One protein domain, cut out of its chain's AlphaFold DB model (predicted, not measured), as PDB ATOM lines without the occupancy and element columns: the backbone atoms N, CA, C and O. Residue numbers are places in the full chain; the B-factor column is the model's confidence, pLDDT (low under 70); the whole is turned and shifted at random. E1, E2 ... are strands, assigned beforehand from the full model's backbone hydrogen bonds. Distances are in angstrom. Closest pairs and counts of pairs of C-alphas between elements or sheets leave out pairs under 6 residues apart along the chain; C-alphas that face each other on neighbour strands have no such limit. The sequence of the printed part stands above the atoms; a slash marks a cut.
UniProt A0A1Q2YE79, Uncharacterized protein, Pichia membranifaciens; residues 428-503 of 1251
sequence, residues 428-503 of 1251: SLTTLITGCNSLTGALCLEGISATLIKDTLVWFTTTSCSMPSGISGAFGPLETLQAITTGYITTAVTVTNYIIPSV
ATOM      1  N   SER A 428    -108.663 -54.570   9.977       43.91
ATOM      2  CA  SER A 428    -109.249 -53.296   9.573       43.91
ATOM      3  C   SER A 428    -109.873 -53.429   8.186       43.91
ATOM      4  O   SER A 428    -109.176 -53.663   7.196       43.91
ATOM      5  N   LEU A 429    -111.191 -53.258   8.117       54.41
ATOM      6  CA  LEU A 429    -111.913 -53.090   6.861       54.41
ATOM      7  C   LEU A 429    -111.894 -51.613   6.466       54.41
ATOM      8  O   LEU A 429    -112.107 -50.730   7.292       54.41
ATOM      9  N   THR A 430    -111.686 -51.332   5.182       52.47
ATOM     10  CA  THR A 430    -111.906 -49.990   4.627       52.47
ATOM     11  C   THR A 430    -113.249 -49.973   3.908       52.47
ATOM     12  O   THR A 430    -113.370 -50.509   2.806       52.47
ATOM     13  N   THR A 431    -114.259 -49.356   4.518       62.09
ATOM     14  CA  THR A 431    -115.592 -49.229   3.912       62.09
ATOM     15  C   THR A 431    -115.633 -47.975   3.047       62.09
ATOM     16  O   THR A 431    -115.433 -46.863   3.533       62.09
ATOM     17  N   LEU A 432    -115.882 -48.133   1.747       60.19
ATOM     18  CA  LEU A 432    -115.966 -47.005   0.817       60.19
ATOM     19  C   LEU A 432    -117.277 -46.240   1.015       60.19
ATOM     20  O   LEU A 432    -118.354 -46.774   0.756       60.19
ATOM     21  N   ILE A 433    -117.185 -44.968   1.412       67.44
ATOM     22  CA  ILE A 433    -118.349 -44.083   1.473       67.44
ATOM     23  C   ILE A 433    -118.736 -43.671   0.046       67.44
ATOM     24  O   ILE A 433    -118.059 -42.866  -0.596       67.44
ATOM     25  N   THR A 434    -119.846 -44.213  -0.454       55.75
ATOM     26  CA  THR A 434    -120.438 -43.825  -1.740       55.75
ATOM     27  C   THR A 434    -121.402 -42.658  -1.557       55.75
ATOM     28  O   THR A 434    -122.360 -42.763  -0.796       55.75
ATOM     29  N   GLY A 435    -121.177 -41.562  -2.282       65.50
ATOM     30  CA  GLY A 435    -121.995 -40.343  -2.219       65.50
ATOM     31  C   GLY A 435    -121.151 -39.075  -2.334       65.50
ATOM     32  O   GLY A 435    -121.601 -38.081  -2.896       65.50
ATOM     33  N   CYS A 436    -119.892 -39.140  -1.896       70.12
ATOM     34  CA  CYS A 436    -118.919 -38.077  -2.116       70.12
ATOM     35  C   CYS A 436    -118.205 -38.269  -3.456       70.12
ATOM     36  O   CYS A 436    -117.830 -39.384  -3.818       70.12
ATOM     37  N   ASN A 437    -117.972 -37.167  -4.175       70.94
ATOM     38  CA  ASN A 437    -117.265 -37.177  -5.465       70.94
ATOM     39  C   ASN A 437    -115.787 -37.610  -5.335       70.94
ATOM     40  O   ASN A 437    -115.147 -37.936  -6.333       70.94
ATOM     41  N   SER A 438    -115.258 -37.637  -4.108       62.06
ATOM     42  CA  SER A 438    -114.008 -38.287  -3.719       62.06
ATOM     43  C   SER A 438    -114.296 -39.566  -2.925       62.06
ATOM     44  O   SER A 438    -114.936 -39.519  -1.871       62.06
ATOM     45  N   LEU A 439    -113.767 -40.703  -3.393       57.72
ATOM     46  CA  LEU A 439    -113.782 -41.968  -2.650       57.72
ATOM     47  C   LEU A 439    -112.971 -41.816  -1.360       57.72
ATOM     48  O   LEU A 439    -111.744 -41.887  -1.376       57.72
ATOM     49  N   THR A 440    -113.669 -41.614  -0.246       71.88
ATOM     50  CA  THR A 440    -113.055 -41.484   1.079       71.88
ATOM     51  C   THR A 440    -113.445 -42.716   1.886       71.88
ATOM     52  O   THR A 440    -114.627 -42.952   2.134       71.88
ATOM     53  N   GLY A 441    -112.467 -43.559   2.215       78.19
ATOM     54  CA  GLY A 441    -112.707 -44.788   2.967       78.19
ATOM     55  C   GLY A 441    -112.873 -44.501   4.456       78.19
ATOM     56  O   GLY A 441    -111.985 -43.903   5.057       78.19
ATOM     57  N   ALA A 442    -113.977 -44.951   5.049       78.62
ATOM     58  CA  ALA A 442    -114.096 -45.061   6.497       78.62
ATOM     59  C   ALA A 442    -113.190 -46.196   6.991       78.62
ATOM     60  O   ALA A 442    -113.213 -47.299   6.432       78.62
ATOM     61  N   LEU A 443    -112.404 -45.933   8.037       81.00
ATOM     62  CA  LEU A 443    -111.619 -46.969   8.699       81.00
ATOM     63  C   LEU A 443    -112.535 -47.712   9.670       81.00
ATOM     64  O   LEU A 443    -112.968 -47.143  10.672       81.00
ATOM     65  N   CYS A 444    -112.822 -48.974   9.374       82.19
ATOM     66  CA  CYS A 444    -113.642 -49.834  10.205       82.19
ATOM     67  C   CYS A 444    -112.783 -50.875  10.931       82.19
ATOM     68  O   CYS A 444    -111.834 -51.432  10.375       82.19
ATOM     69  N   LEU A 445    -113.138 -51.131  12.185       85.62
ATOM     70  CA  LEU A 445    -112.587 -52.175  13.036       85.62
ATOM     71  C   LEU A 445    -113.670 -53.230  13.255       85.62
ATOM     72  O   LEU A 445    -114.765 -52.910  13.724       85.62
ATOM     73  N   GLU A 446    -113.362 -54.482  12.923       84.88
ATOM     74  CA  GLU A 446    -114.185 -55.621  13.323       84.88
ATOM     75  C   GLU A 446    -113.861 -55.997  14.773       84.88
ATOM     76  O   GLU A 446    -112.747 -56.409  15.101       84.88
ATOM     77  N   GLY A 447    -114.847 -55.830  15.649       82.81
ATOM     78  CA  GLY A 447    -114.873 -56.394  16.989       82.81
ATOM     79  C   GLY A 447    -115.666 -57.700  17.011       82.81
ATOM     80  O   GLY A 447    -116.458 -57.994  16.114       82.81
ATOM     81  N   ILE A 448    -115.482 -58.484  18.070       86.75
ATOM     82  CA  ILE A 448    -116.319 -59.651  18.345       86.75
ATOM     83  C   ILE A 448    -116.916 -59.464  19.737       86.75
ATOM     84  O   ILE A 448    -116.187 -59.293  20.713       86.75
ATOM     85  N   SER A 449    -118.242 -59.487  19.813       83.50
ATOM     86  CA  SER A 449    -119.012 -59.473  21.053       83.50
ATOM     87  C   SER A 449    -119.638 -60.846  21.297       83.50
ATOM     88  O   SER A 449    -119.777 -61.649  20.371       83.50
ATOM     89  N   ALA A 450    -120.045 -61.122  22.533       87.94
ATOM     90  CA  ALA A 450    -120.802 -62.318  22.874       87.94
ATOM     91  C   ALA A 450    -121.896 -62.005  23.897       87.94
ATOM     92  O   ALA A 450    -121.705 -61.169  24.777       87.94
ATOM     93  N   THR A 451    -123.026 -62.708  23.806       84.31
ATOM     94  CA  THR A 451    -124.076 -62.684  24.832       84.31
ATOM     95  C   THR A 451    -124.530 -64.096  25.176       84.31
ATOM     96  O   THR A 451    -124.417 -65.011  24.356       84.31
ATOM     97  N   LEU A 452    -125.040 -64.288  26.389       85.88
ATOM     98  CA  LEU A 452    -125.547 -65.579  26.844       85.88
ATOM     99  C   LEU A 452    -127.062 -65.647  26.614       85.88
ATOM    100  O   LEU A 452    -127.819 -64.876  27.197       85.88
ATOM    101  N   ILE A 453    -127.511 -66.580  25.774       82.25
ATOM    102  CA  ILE A 453    -128.929 -66.798  25.464       82.25
ATOM    103  C   ILE A 453    -129.306 -68.204  25.914       82.25
ATOM    104  O   ILE A 453    -128.958 -69.174  25.243       82.25
ATOM    105  N   LYS A 454    -130.013 -68.308  27.051       79.00
ATOM    106  CA  LYS A 454    -130.406 -69.586  27.682       79.00
ATOM    107  C   LYS A 454    -129.226 -70.567  27.711       79.00
ATOM    108  O   LYS A 454    -129.203 -71.564  26.990       79.00
ATOM    109  N   ASP A 455    -128.202 -70.169  28.460       83.44
ATOM    110  CA  ASP A 455    -126.945 -70.895  28.692       83.44
ATOM    111  C   ASP A 455    -126.060 -71.136  27.451       83.44
ATOM    112  O   ASP A 455    -124.933 -71.612  27.570       83.44
ATOM    113  N   THR A 456    -126.507 -70.738  26.253       78.62
ATOM    114  CA  THR A 456    -125.700 -70.788  25.029       78.62
ATOM    115  C   THR A 456    -124.974 -69.464  24.815       78.62
ATOM    116  O   THR A 456    -125.608 -68.417  24.692       78.62
ATOM    117  N   LEU A 457    -123.642 -69.499  24.727       86.62
ATOM    118  CA  LEU A 457    -122.840 -68.325  24.381       86.62
ATOM    119  C   LEU A 457    -122.909 -68.069  22.868       86.62
ATOM    120  O   LEU A 457    -122.366 -68.833  22.070       86.62
ATOM    121  N   VAL A 458    -123.583 -66.989  22.484       83.94
ATOM    122  CA  VAL A 458    -123.763 -66.561  21.095       83.94
ATOM    123  C   VAL A 458    -122.784 -65.438  20.784       83.94
ATOM    124  O   VAL A 458    -122.753 -64.433  21.490       83.94
ATOM    125  N   TRP A 459    -122.004 -65.605  19.717       86.38
ATOM    126  CA  TRP A 459    -121.008 -64.636  19.257       86.38
ATOM    127  C   TRP A 459    -121.551 -63.803  18.092       86.38
ATOM    128  O   TRP A 459    -122.186 -64.343  17.186       86.38
ATOM    129  N   PHE A 460    -121.251 -62.505  18.091       83.50
ATOM    130  CA  PHE A 460    -121.640 -61.551  17.052       83.50
ATOM    131  C   PHE A 460    -120.416 -60.739  16.626       83.50
ATOM    132  O   PHE A 460    -119.742 -60.148  17.473       83.50
ATOM    133  N   THR A 461    -120.149 -60.650  15.324       84.06
ATOM    134  CA  THR A 461    -119.191 -59.666  14.804       84.06
ATOM    135  C   THR A 461    -119.842 -58.287  14.838       84.06
ATOM    136  O   THR A 461    -120.931 -58.099  14.295       84.06
ATOM    137  N   THR A 462    -119.184 -57.321  15.471       82.00
ATOM    138  CA  THR A 462    -119.582 -55.910  15.474       82.00
ATOM    139  C   THR A 462    -118.596 -55.115  14.625       82.00
ATOM    140  O   THR A 462    -117.408 -55.420  14.592       82.00
ATOM    141  N   THR A 463    -119.058 -54.080  13.927       82.19
ATOM    142  CA  THR A 463    -118.180 -53.232  13.110       82.19
ATOM    143  C   THR A 463    -118.296 -51.794  13.586       82.19
ATOM    144  O   THR A 463    -119.374 -51.210  13.539       82.19
ATOM    145  N   SER A 464    -117.188 -51.220  14.058       79.69
ATOM    146  CA  SER A 464    -117.109 -49.810  14.453       79.69
ATOM    147  C   SER A 464    -116.306 -49.045  13.408       79.69
ATOM    148  O   SER A 464    -115.179 -49.433  13.104       79.69
ATOM    149  N   CYS A 465    -116.877 -47.989  12.829       82.31
ATOM    150  CA  CYS A 465    -116.255 -47.227  11.747       82.31
ATOM    151  C   CYS A 465    -115.976 -45.785  12.172       82.31
ATOM    152  O   CYS A 465    -116.889 -45.055  12.551       82.31
ATOM    153  N   SER A 466    -114.724 -45.352  12.035       81.69
ATOM    154  CA  SER A 466    -114.355 -43.944  12.161       81.69
ATOM    155  C   SER A 466    -114.756 -43.192  10.888       81.69
ATOM    156  O   SER A 466    -114.353 -43.569   9.781       81.69
ATOM    157  N   MET A 467    -115.566 -42.140  11.038       80.50
ATOM    158  CA  MET A 467    -115.957 -41.269   9.926       80.50
ATOM    159  C   MET A 467    -114.738 -40.445   9.466       80.50
ATOM    160  O   MET A 467    -114.067 -39.845  10.310       80.50
ATOM    161  N   PRO A 468    -114.425 -40.373   8.158       81.38
ATOM    162  CA  PRO A 468    -113.293 -39.586   7.678       81.38
ATOM    163  C   PRO A 468    -113.432 -38.089   7.972       81.38
ATOM    164  O   PRO A 468    -114.512 -37.508   7.852       81.38
ATOM    165  N   SER A 469    -112.310 -37.440   8.282       80.25
ATOM    166  CA  SER A 469    -112.253 -35.999   8.545       80.25
ATOM    167  C   SER A 469    -112.835 -35.180   7.387       80.25
ATOM    168  O   SER A 469    -112.446 -35.364   6.233       80.25
ATOM    169  N   GLY A 470    -113.729 -34.243   7.709       78.81
ATOM    170  CA  GLY A 470    -114.406 -33.377   6.739       78.81
ATOM    171  C   GLY A 470    -115.720 -33.933   6.181       78.81
ATOM    172  O   GLY A 470    -116.429 -33.191   5.507       78.81
ATOM    173  N   ILE A 471    -116.079 -35.187   6.474       79.44
ATOM    174  CA  ILE A 471    -117.387 -35.764   6.133       79.44
ATOM    175  C   ILE A 471    -118.311 -35.680   7.352       79.44
ATOM    176  O   ILE A 471    -117.956 -36.166   8.424       79.44
ATOM    177  N   SER A 472    -119.506 -35.104   7.189       76.06
ATOM    178  CA  SER A 472    -120.534 -35.085   8.235       76.06
ATOM    179  C   SER A 472    -121.694 -36.026   7.902       76.06
ATOM    180  O   SER A 472    -122.160 -36.129   6.768       76.06
ATOM    181  N   GLY A 473    -122.158 -36.755   8.912       72.75
ATOM    182  CA  GLY A 473    -123.241 -37.726   8.804       72.75
ATOM    183  C   GLY A 473    -123.361 -38.512  10.103       72.75
ATOM    184  O   GLY A 473    -122.357 -38.769  10.764       72.75
ATOM    185  N   ALA A 474    -124.585 -38.871  10.479       68.75
ATOM    186  CA  ALA A 474    -124.834 -39.755  11.611       68.75
ATOM    187  C   ALA A 474    -124.851 -41.216  11.141       68.75
ATOM    188  O   ALA A 474    -125.223 -41.496  10.003       68.75
ATOM    189  N   PHE A 475    -124.520 -42.153  12.029       72.56
ATOM    190  CA  PHE A 475    -124.896 -43.553  11.844       72.56
ATOM    191  C   PHE A 475    -126.301 -43.750  12.426       72.56
ATOM    192  O   PHE A 475    -126.551 -43.383  13.572       72.56
ATOM    193  N   GLY A 476    -127.221 -44.305  11.641       75.00
ATOM    194  CA  GLY A 476    -128.585 -44.598  12.068       75.00
ATOM    195  C   GLY A 476    -128.749 -46.080  12.414       75.00
ATOM    196  O   GLY A 476    -128.159 -46.925  11.735       75.00
ATOM    197  N   PRO A 477    -129.546 -46.425  13.437       79.50
ATOM    198  CA  PRO A 477    -129.839 -47.815  13.749       79.50
ATOM    199  C   PRO A 477    -130.690 -48.450  12.638       79.50
ATOM    200  O   PRO A 477    -131.806 -48.011  12.370       79.50
ATOM    201  N   LEU A 478    -130.178 -49.516  12.020       79.00
ATOM    202  CA  LEU A 478    -130.971 -50.492  11.279       79.00
ATOM    203  C   LEU A 478    -131.102 -51.754  12.132       79.00
ATOM    204  O   LEU A 478    -130.147 -52.512  12.302       79.00
ATOM    205  N   GLU A 479    -132.294 -51.993  12.659       82.69
ATOM    206  CA  GLU A 479    -132.586 -53.211  13.409       82.69
ATOM    207  C   GLU A 479    -132.751 -54.411  12.474       82.69
ATOM    208  O   GLU A 479    -133.484 -54.365  11.485       82.69
ATOM    209  N   THR A 480    -132.071 -55.512  12.796       78.19
ATOM    210  CA  THR A 480    -132.169 -56.776  12.060       78.19
ATOM    211  C   THR A 480    -132.510 -57.914  13.017       78.19
ATOM    212  O   THR A 480    -131.738 -58.252  13.910       78.19
ATOM    213  N   LEU A 481    -133.691 -58.511  12.848       80.62
ATOM    214  CA  LEU A 481    -134.122 -59.666  13.637       80.62
ATOM    215  C   LEU A 481    -133.433 -60.938  13.127       80.62
ATOM    216  O   LEU A 481    -133.765 -61.452  12.059       80.62
ATOM    217  N   GLN A 482    -132.488 -61.460  13.907       83.44
ATOM    218  CA  GLN A 482    -131.854 -62.754  13.669       83.44
ATOM    219  C   GLN A 482    -132.517 -63.830  14.533       83.44
ATOM    220  O   GLN A 482    -132.568 -63.727  15.756       83.44
ATOM    221  N   ALA A 483    -133.026 -64.885  13.898       85.62
ATOM    222  CA  ALA A 483    -133.527 -66.065  14.594       85.62
ATOM    223  C   ALA A 483    -132.361 -67.023  14.883       85.62
ATOM    224  O   ALA A 483    -131.749 -67.554  13.957       85.62
ATOM    225  N   ILE A 484    -132.057 -67.243  16.162       83.25
ATOM    226  CA  ILE A 484    -130.936 -68.075  16.610       83.25
ATOM    227  C   ILE A 484    -131.490 -69.350  17.243       83.25
ATOM    228  O   ILE A 484    -132.128 -69.313  18.296       83.25
ATOM    229  N   THR A 485    -131.271 -70.485  16.575       82.94
ATOM    230  CA  THR A 485    -131.813 -71.790  16.974       82.94
ATOM    231  C   THR A 485    -130.760 -72.634  17.684       82.94
ATOM    232  O   THR A 485    -129.885 -73.222  17.051       82.94
ATOM    233  N   THR A 486    -130.879 -72.758  19.004       82.38
ATOM    234  CA  THR A 486    -130.013 -73.593  19.855       82.38
ATOM    235  C   THR A 486    -130.526 -75.040  19.897       82.38
ATOM    236  O   THR A 486    -130.821 -75.618  20.942       82.38
ATOM    237  N   GLY A 487    -130.712 -75.627  18.710       84.88
ATOM    238  CA  GLY A 487    -131.346 -76.935  18.521       84.88
ATOM    239  C   GLY A 487    -132.860 -76.890  18.742       84.88
ATOM    240  O   GLY A 487    -133.617 -76.794  17.781       84.88
ATOM    241  N   TYR A 488    -133.301 -76.957  20.001       81.12
ATOM    242  CA  TYR A 488    -134.724 -77.055  20.366       81.12
ATOM    243  C   TYR A 488    -135.418 -75.704  20.581       81.12
ATOM    244  O   TYR A 488    -136.645 -75.643  20.572       81.12
ATOM    245  N   ILE A 489    -134.658 -74.623  20.787       77.06
ATOM    246  CA  ILE A 489    -135.201 -73.286  21.051       77.06
ATOM    247  C   ILE A 489    -134.722 -72.325  19.969       77.06
ATOM    248  O   ILE A 489    -133.533 -72.036  19.870       77.06
ATOM    249  N   THR A 490    -135.655 -71.772  19.197       85.50
ATOM    250  CA  THR A 490    -135.400 -70.594  18.361       85.50
ATOM    251  C   THR A 490    -135.678 -69.343  19.182       85.50
ATOM    252  O   THR A 490    -136.821 -69.094  19.559       85.50
ATOM    253  N   THR A 491    -134.640 -68.558  19.456       85.81
ATOM    254  CA  THR A 491    -134.757 -67.251  20.112       85.81
ATOM    255  C   THR A 491    -134.554 -66.158  19.068       85.81
ATOM    256  O   THR A 491    -133.564 -66.179  18.339       85.81
ATOM    257  N   ALA A 492    -135.488 -65.214  18.972       85.62
ATOM    258  CA  ALA A 492    -135.311 -64.028  18.143       85.62
ATOM    259  C   ALA A 492    -134.409 -63.019  18.870       85.62
ATOM    260  O   ALA A 492    -134.632 -62.723  20.041       85.62
ATOM    261  N   VAL A 493    -133.404 -62.501  18.168       83.69
ATOM    262  CA  VAL A 493    -132.456 -61.499  18.663       83.69
ATOM    263  C   VAL A 493    -132.503 -60.298  17.734       83.69
ATOM    264  O   VAL A 493    -132.223 -60.425  16.542       83.69
ATOM    265  N   THR A 494    -132.844 -59.126  18.263       82.44
ATOM    266  CA  THR A 494    -132.729 -57.870  17.517       82.44
ATOM    267  C   THR A 494    -131.272 -57.421  17.534       82.44
ATOM    268  O   THR A 494    -130.733 -57.082  18.583       82.44
ATOM    269  N   VAL A 495    -130.626 -57.440  16.371       80.19
ATOM    270  CA  VAL A 495    -129.257 -56.958  16.167       80.19
ATOM    271  C   VAL A 495    -129.330 -55.588  15.499       80.19
ATOM    272  O   VAL A 495    -129.630 -55.483  14.307       80.19
ATOM    273  N   THR A 496    -129.076 -54.534  16.271       79.69
ATOM    274  CA  THR A 496    -129.081 -53.145  15.791       79.69
ATOM    275  C   THR A 496    -127.747 -52.812  15.129       79.69
ATOM    276  O   THR A 496    -126.736 -52.612  15.799       79.69
ATOM    277  N   ASN A 497    -127.738 -52.766  13.798       75.25
ATOM    278  CA  ASN A 497    -126.570 -52.415  12.999       75.25
ATOM    279  C   ASN A 497    -126.588 -50.913  12.680       75.25
ATOM    280  O   ASN A 497    -127.524 -50.419  12.056       75.25
ATOM    281  N   TYR A 498    -125.556 -50.184  13.093       72.69
ATOM    282  CA  TYR A 498    -125.445 -48.746  12.862       72.69
ATOM    283  C   TYR A 498    -124.892 -48.476  11.455       72.69
ATOM    284  O   TYR A 498    -123.685 -48.389  11.243       72.69
ATOM    285  N   ILE A 499    -125.793 -48.353  10.480       70.81
ATOM    286  CA  ILE A 499    -125.466 -48.066   9.076       70.81
ATOM    287  C   ILE A 499    -125.470 -46.551   8.853       70.81
ATOM    288  O   ILE A 499    -126.252 -45.831   9.466       70.81
ATOM    289  N   ILE A 500    -124.617 -46.051   7.959       63.38
ATOM    290  CA  ILE A 500    -124.594 -44.639   7.548       63.38
ATOM    291  C   ILE A 500    -125.812 -44.361   6.632       63.38
ATOM    292  O   ILE A 500    -125.791 -44.815   5.486       63.38
ATOM    293  N   PRO A 501    -126.877 -43.648   7.066       56.53
ATOM    294  CA  PRO A 501    -128.104 -43.486   6.276       56.53
ATOM    295  C   PRO A 501    -128.047 -42.260   5.357       56.53
ATOM    296  O   PRO A 501    -128.746 -42.194   4.348       56.53
ATOM    297  N   SER A 502    -127.227 -41.271   5.713       63.91
ATOM    298  CA  SER A 502    -126.995 -40.060   4.940       63.91
ATOM    299  C   SER A 502    -125.577 -39.548   5.175       63.91
ATOM    300  O   SER A 502    -125.038 -39.612   6.279       63.91
ATOM    301  N   VAL A 503    -124.968 -39.039   4.104       72.06
ATOM    302  CA  VAL A 503    -123.635 -38.436   4.129       72.06
ATOM    303  C   VAL A 503    -123.720 -37.066   3.488       72.06
ATOM    304  O   VAL A 503    -124.012 -36.942   2.298       72.06
TER     305      VAL A 503
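What this domain is: This is residues 428 to 503 of the 1251 residues of an uncharacterized protein of Pichia membranifaciens (UniProt A0A1Q2YE79). Two long strand hairpins, E2 with E3 and E4 with E5, run side by side along a rod with little contact between them, and short E1 adds a third strand beside the first part of E2. The printed part has 76 residues with five named strands, E1 to E5 in order, and no named helix: the class is all strand. The sheets, E1 - E2 - E3 and E4 - E5, are antiparallel. The whole is loose, with a radius of gyration of the C-alphas of 15.9 A and spans of 51 by 21 by 14 A.

How they stand to each other: E1, residues 428 to 433, forms a hairpin with E2, residues 440 to 453, at 122 degrees between directions; N 444 and O 429 are 2.8 A apart, within hydrogen-bond range. E2 forms a hairpin with E3, residues 456 to 466, at 161 degrees, with N 447 and O 462 within hydrogen-bond range at 2.8 A. E1, E2 and E3 make a meander, each strand the antiparallel neighbour of the one before, in a strongly twisted sheet. E4, residues 476 to 485, forms a hairpin with E5, residues 490 to 499, at 157 degrees; N 480 and O 495 are within hydrogen-bond range at 2.9 A. E3 and E5 are near each other, with 12 pairs of C-alphas within 10 A. The closest C-alphas of E2 and E5, Ile 453 and Thr 491, are 7.9 A apart. E3 and E4 are apart.

Where its parts are: E1 begins at C-alpha 428 (-109.249, -53.296, 9.573) and is 15.3 A long. E2 is 38.6 A, E3 31.9 A, E4 27.8 A and E5 26.3 A, ending at C-alpha 499 (-125.466, -48.066, 9.076).

The domain as a whole: The C-alphas farthest apart, Asn 437 and Tyr 488, are 50.6 A apart. The printed part has no cut and no long link. Mean pLDDT of the printed part is 76.8; residues 428 to 435, 438 to 439, 474 and 500 to 502 are under 70.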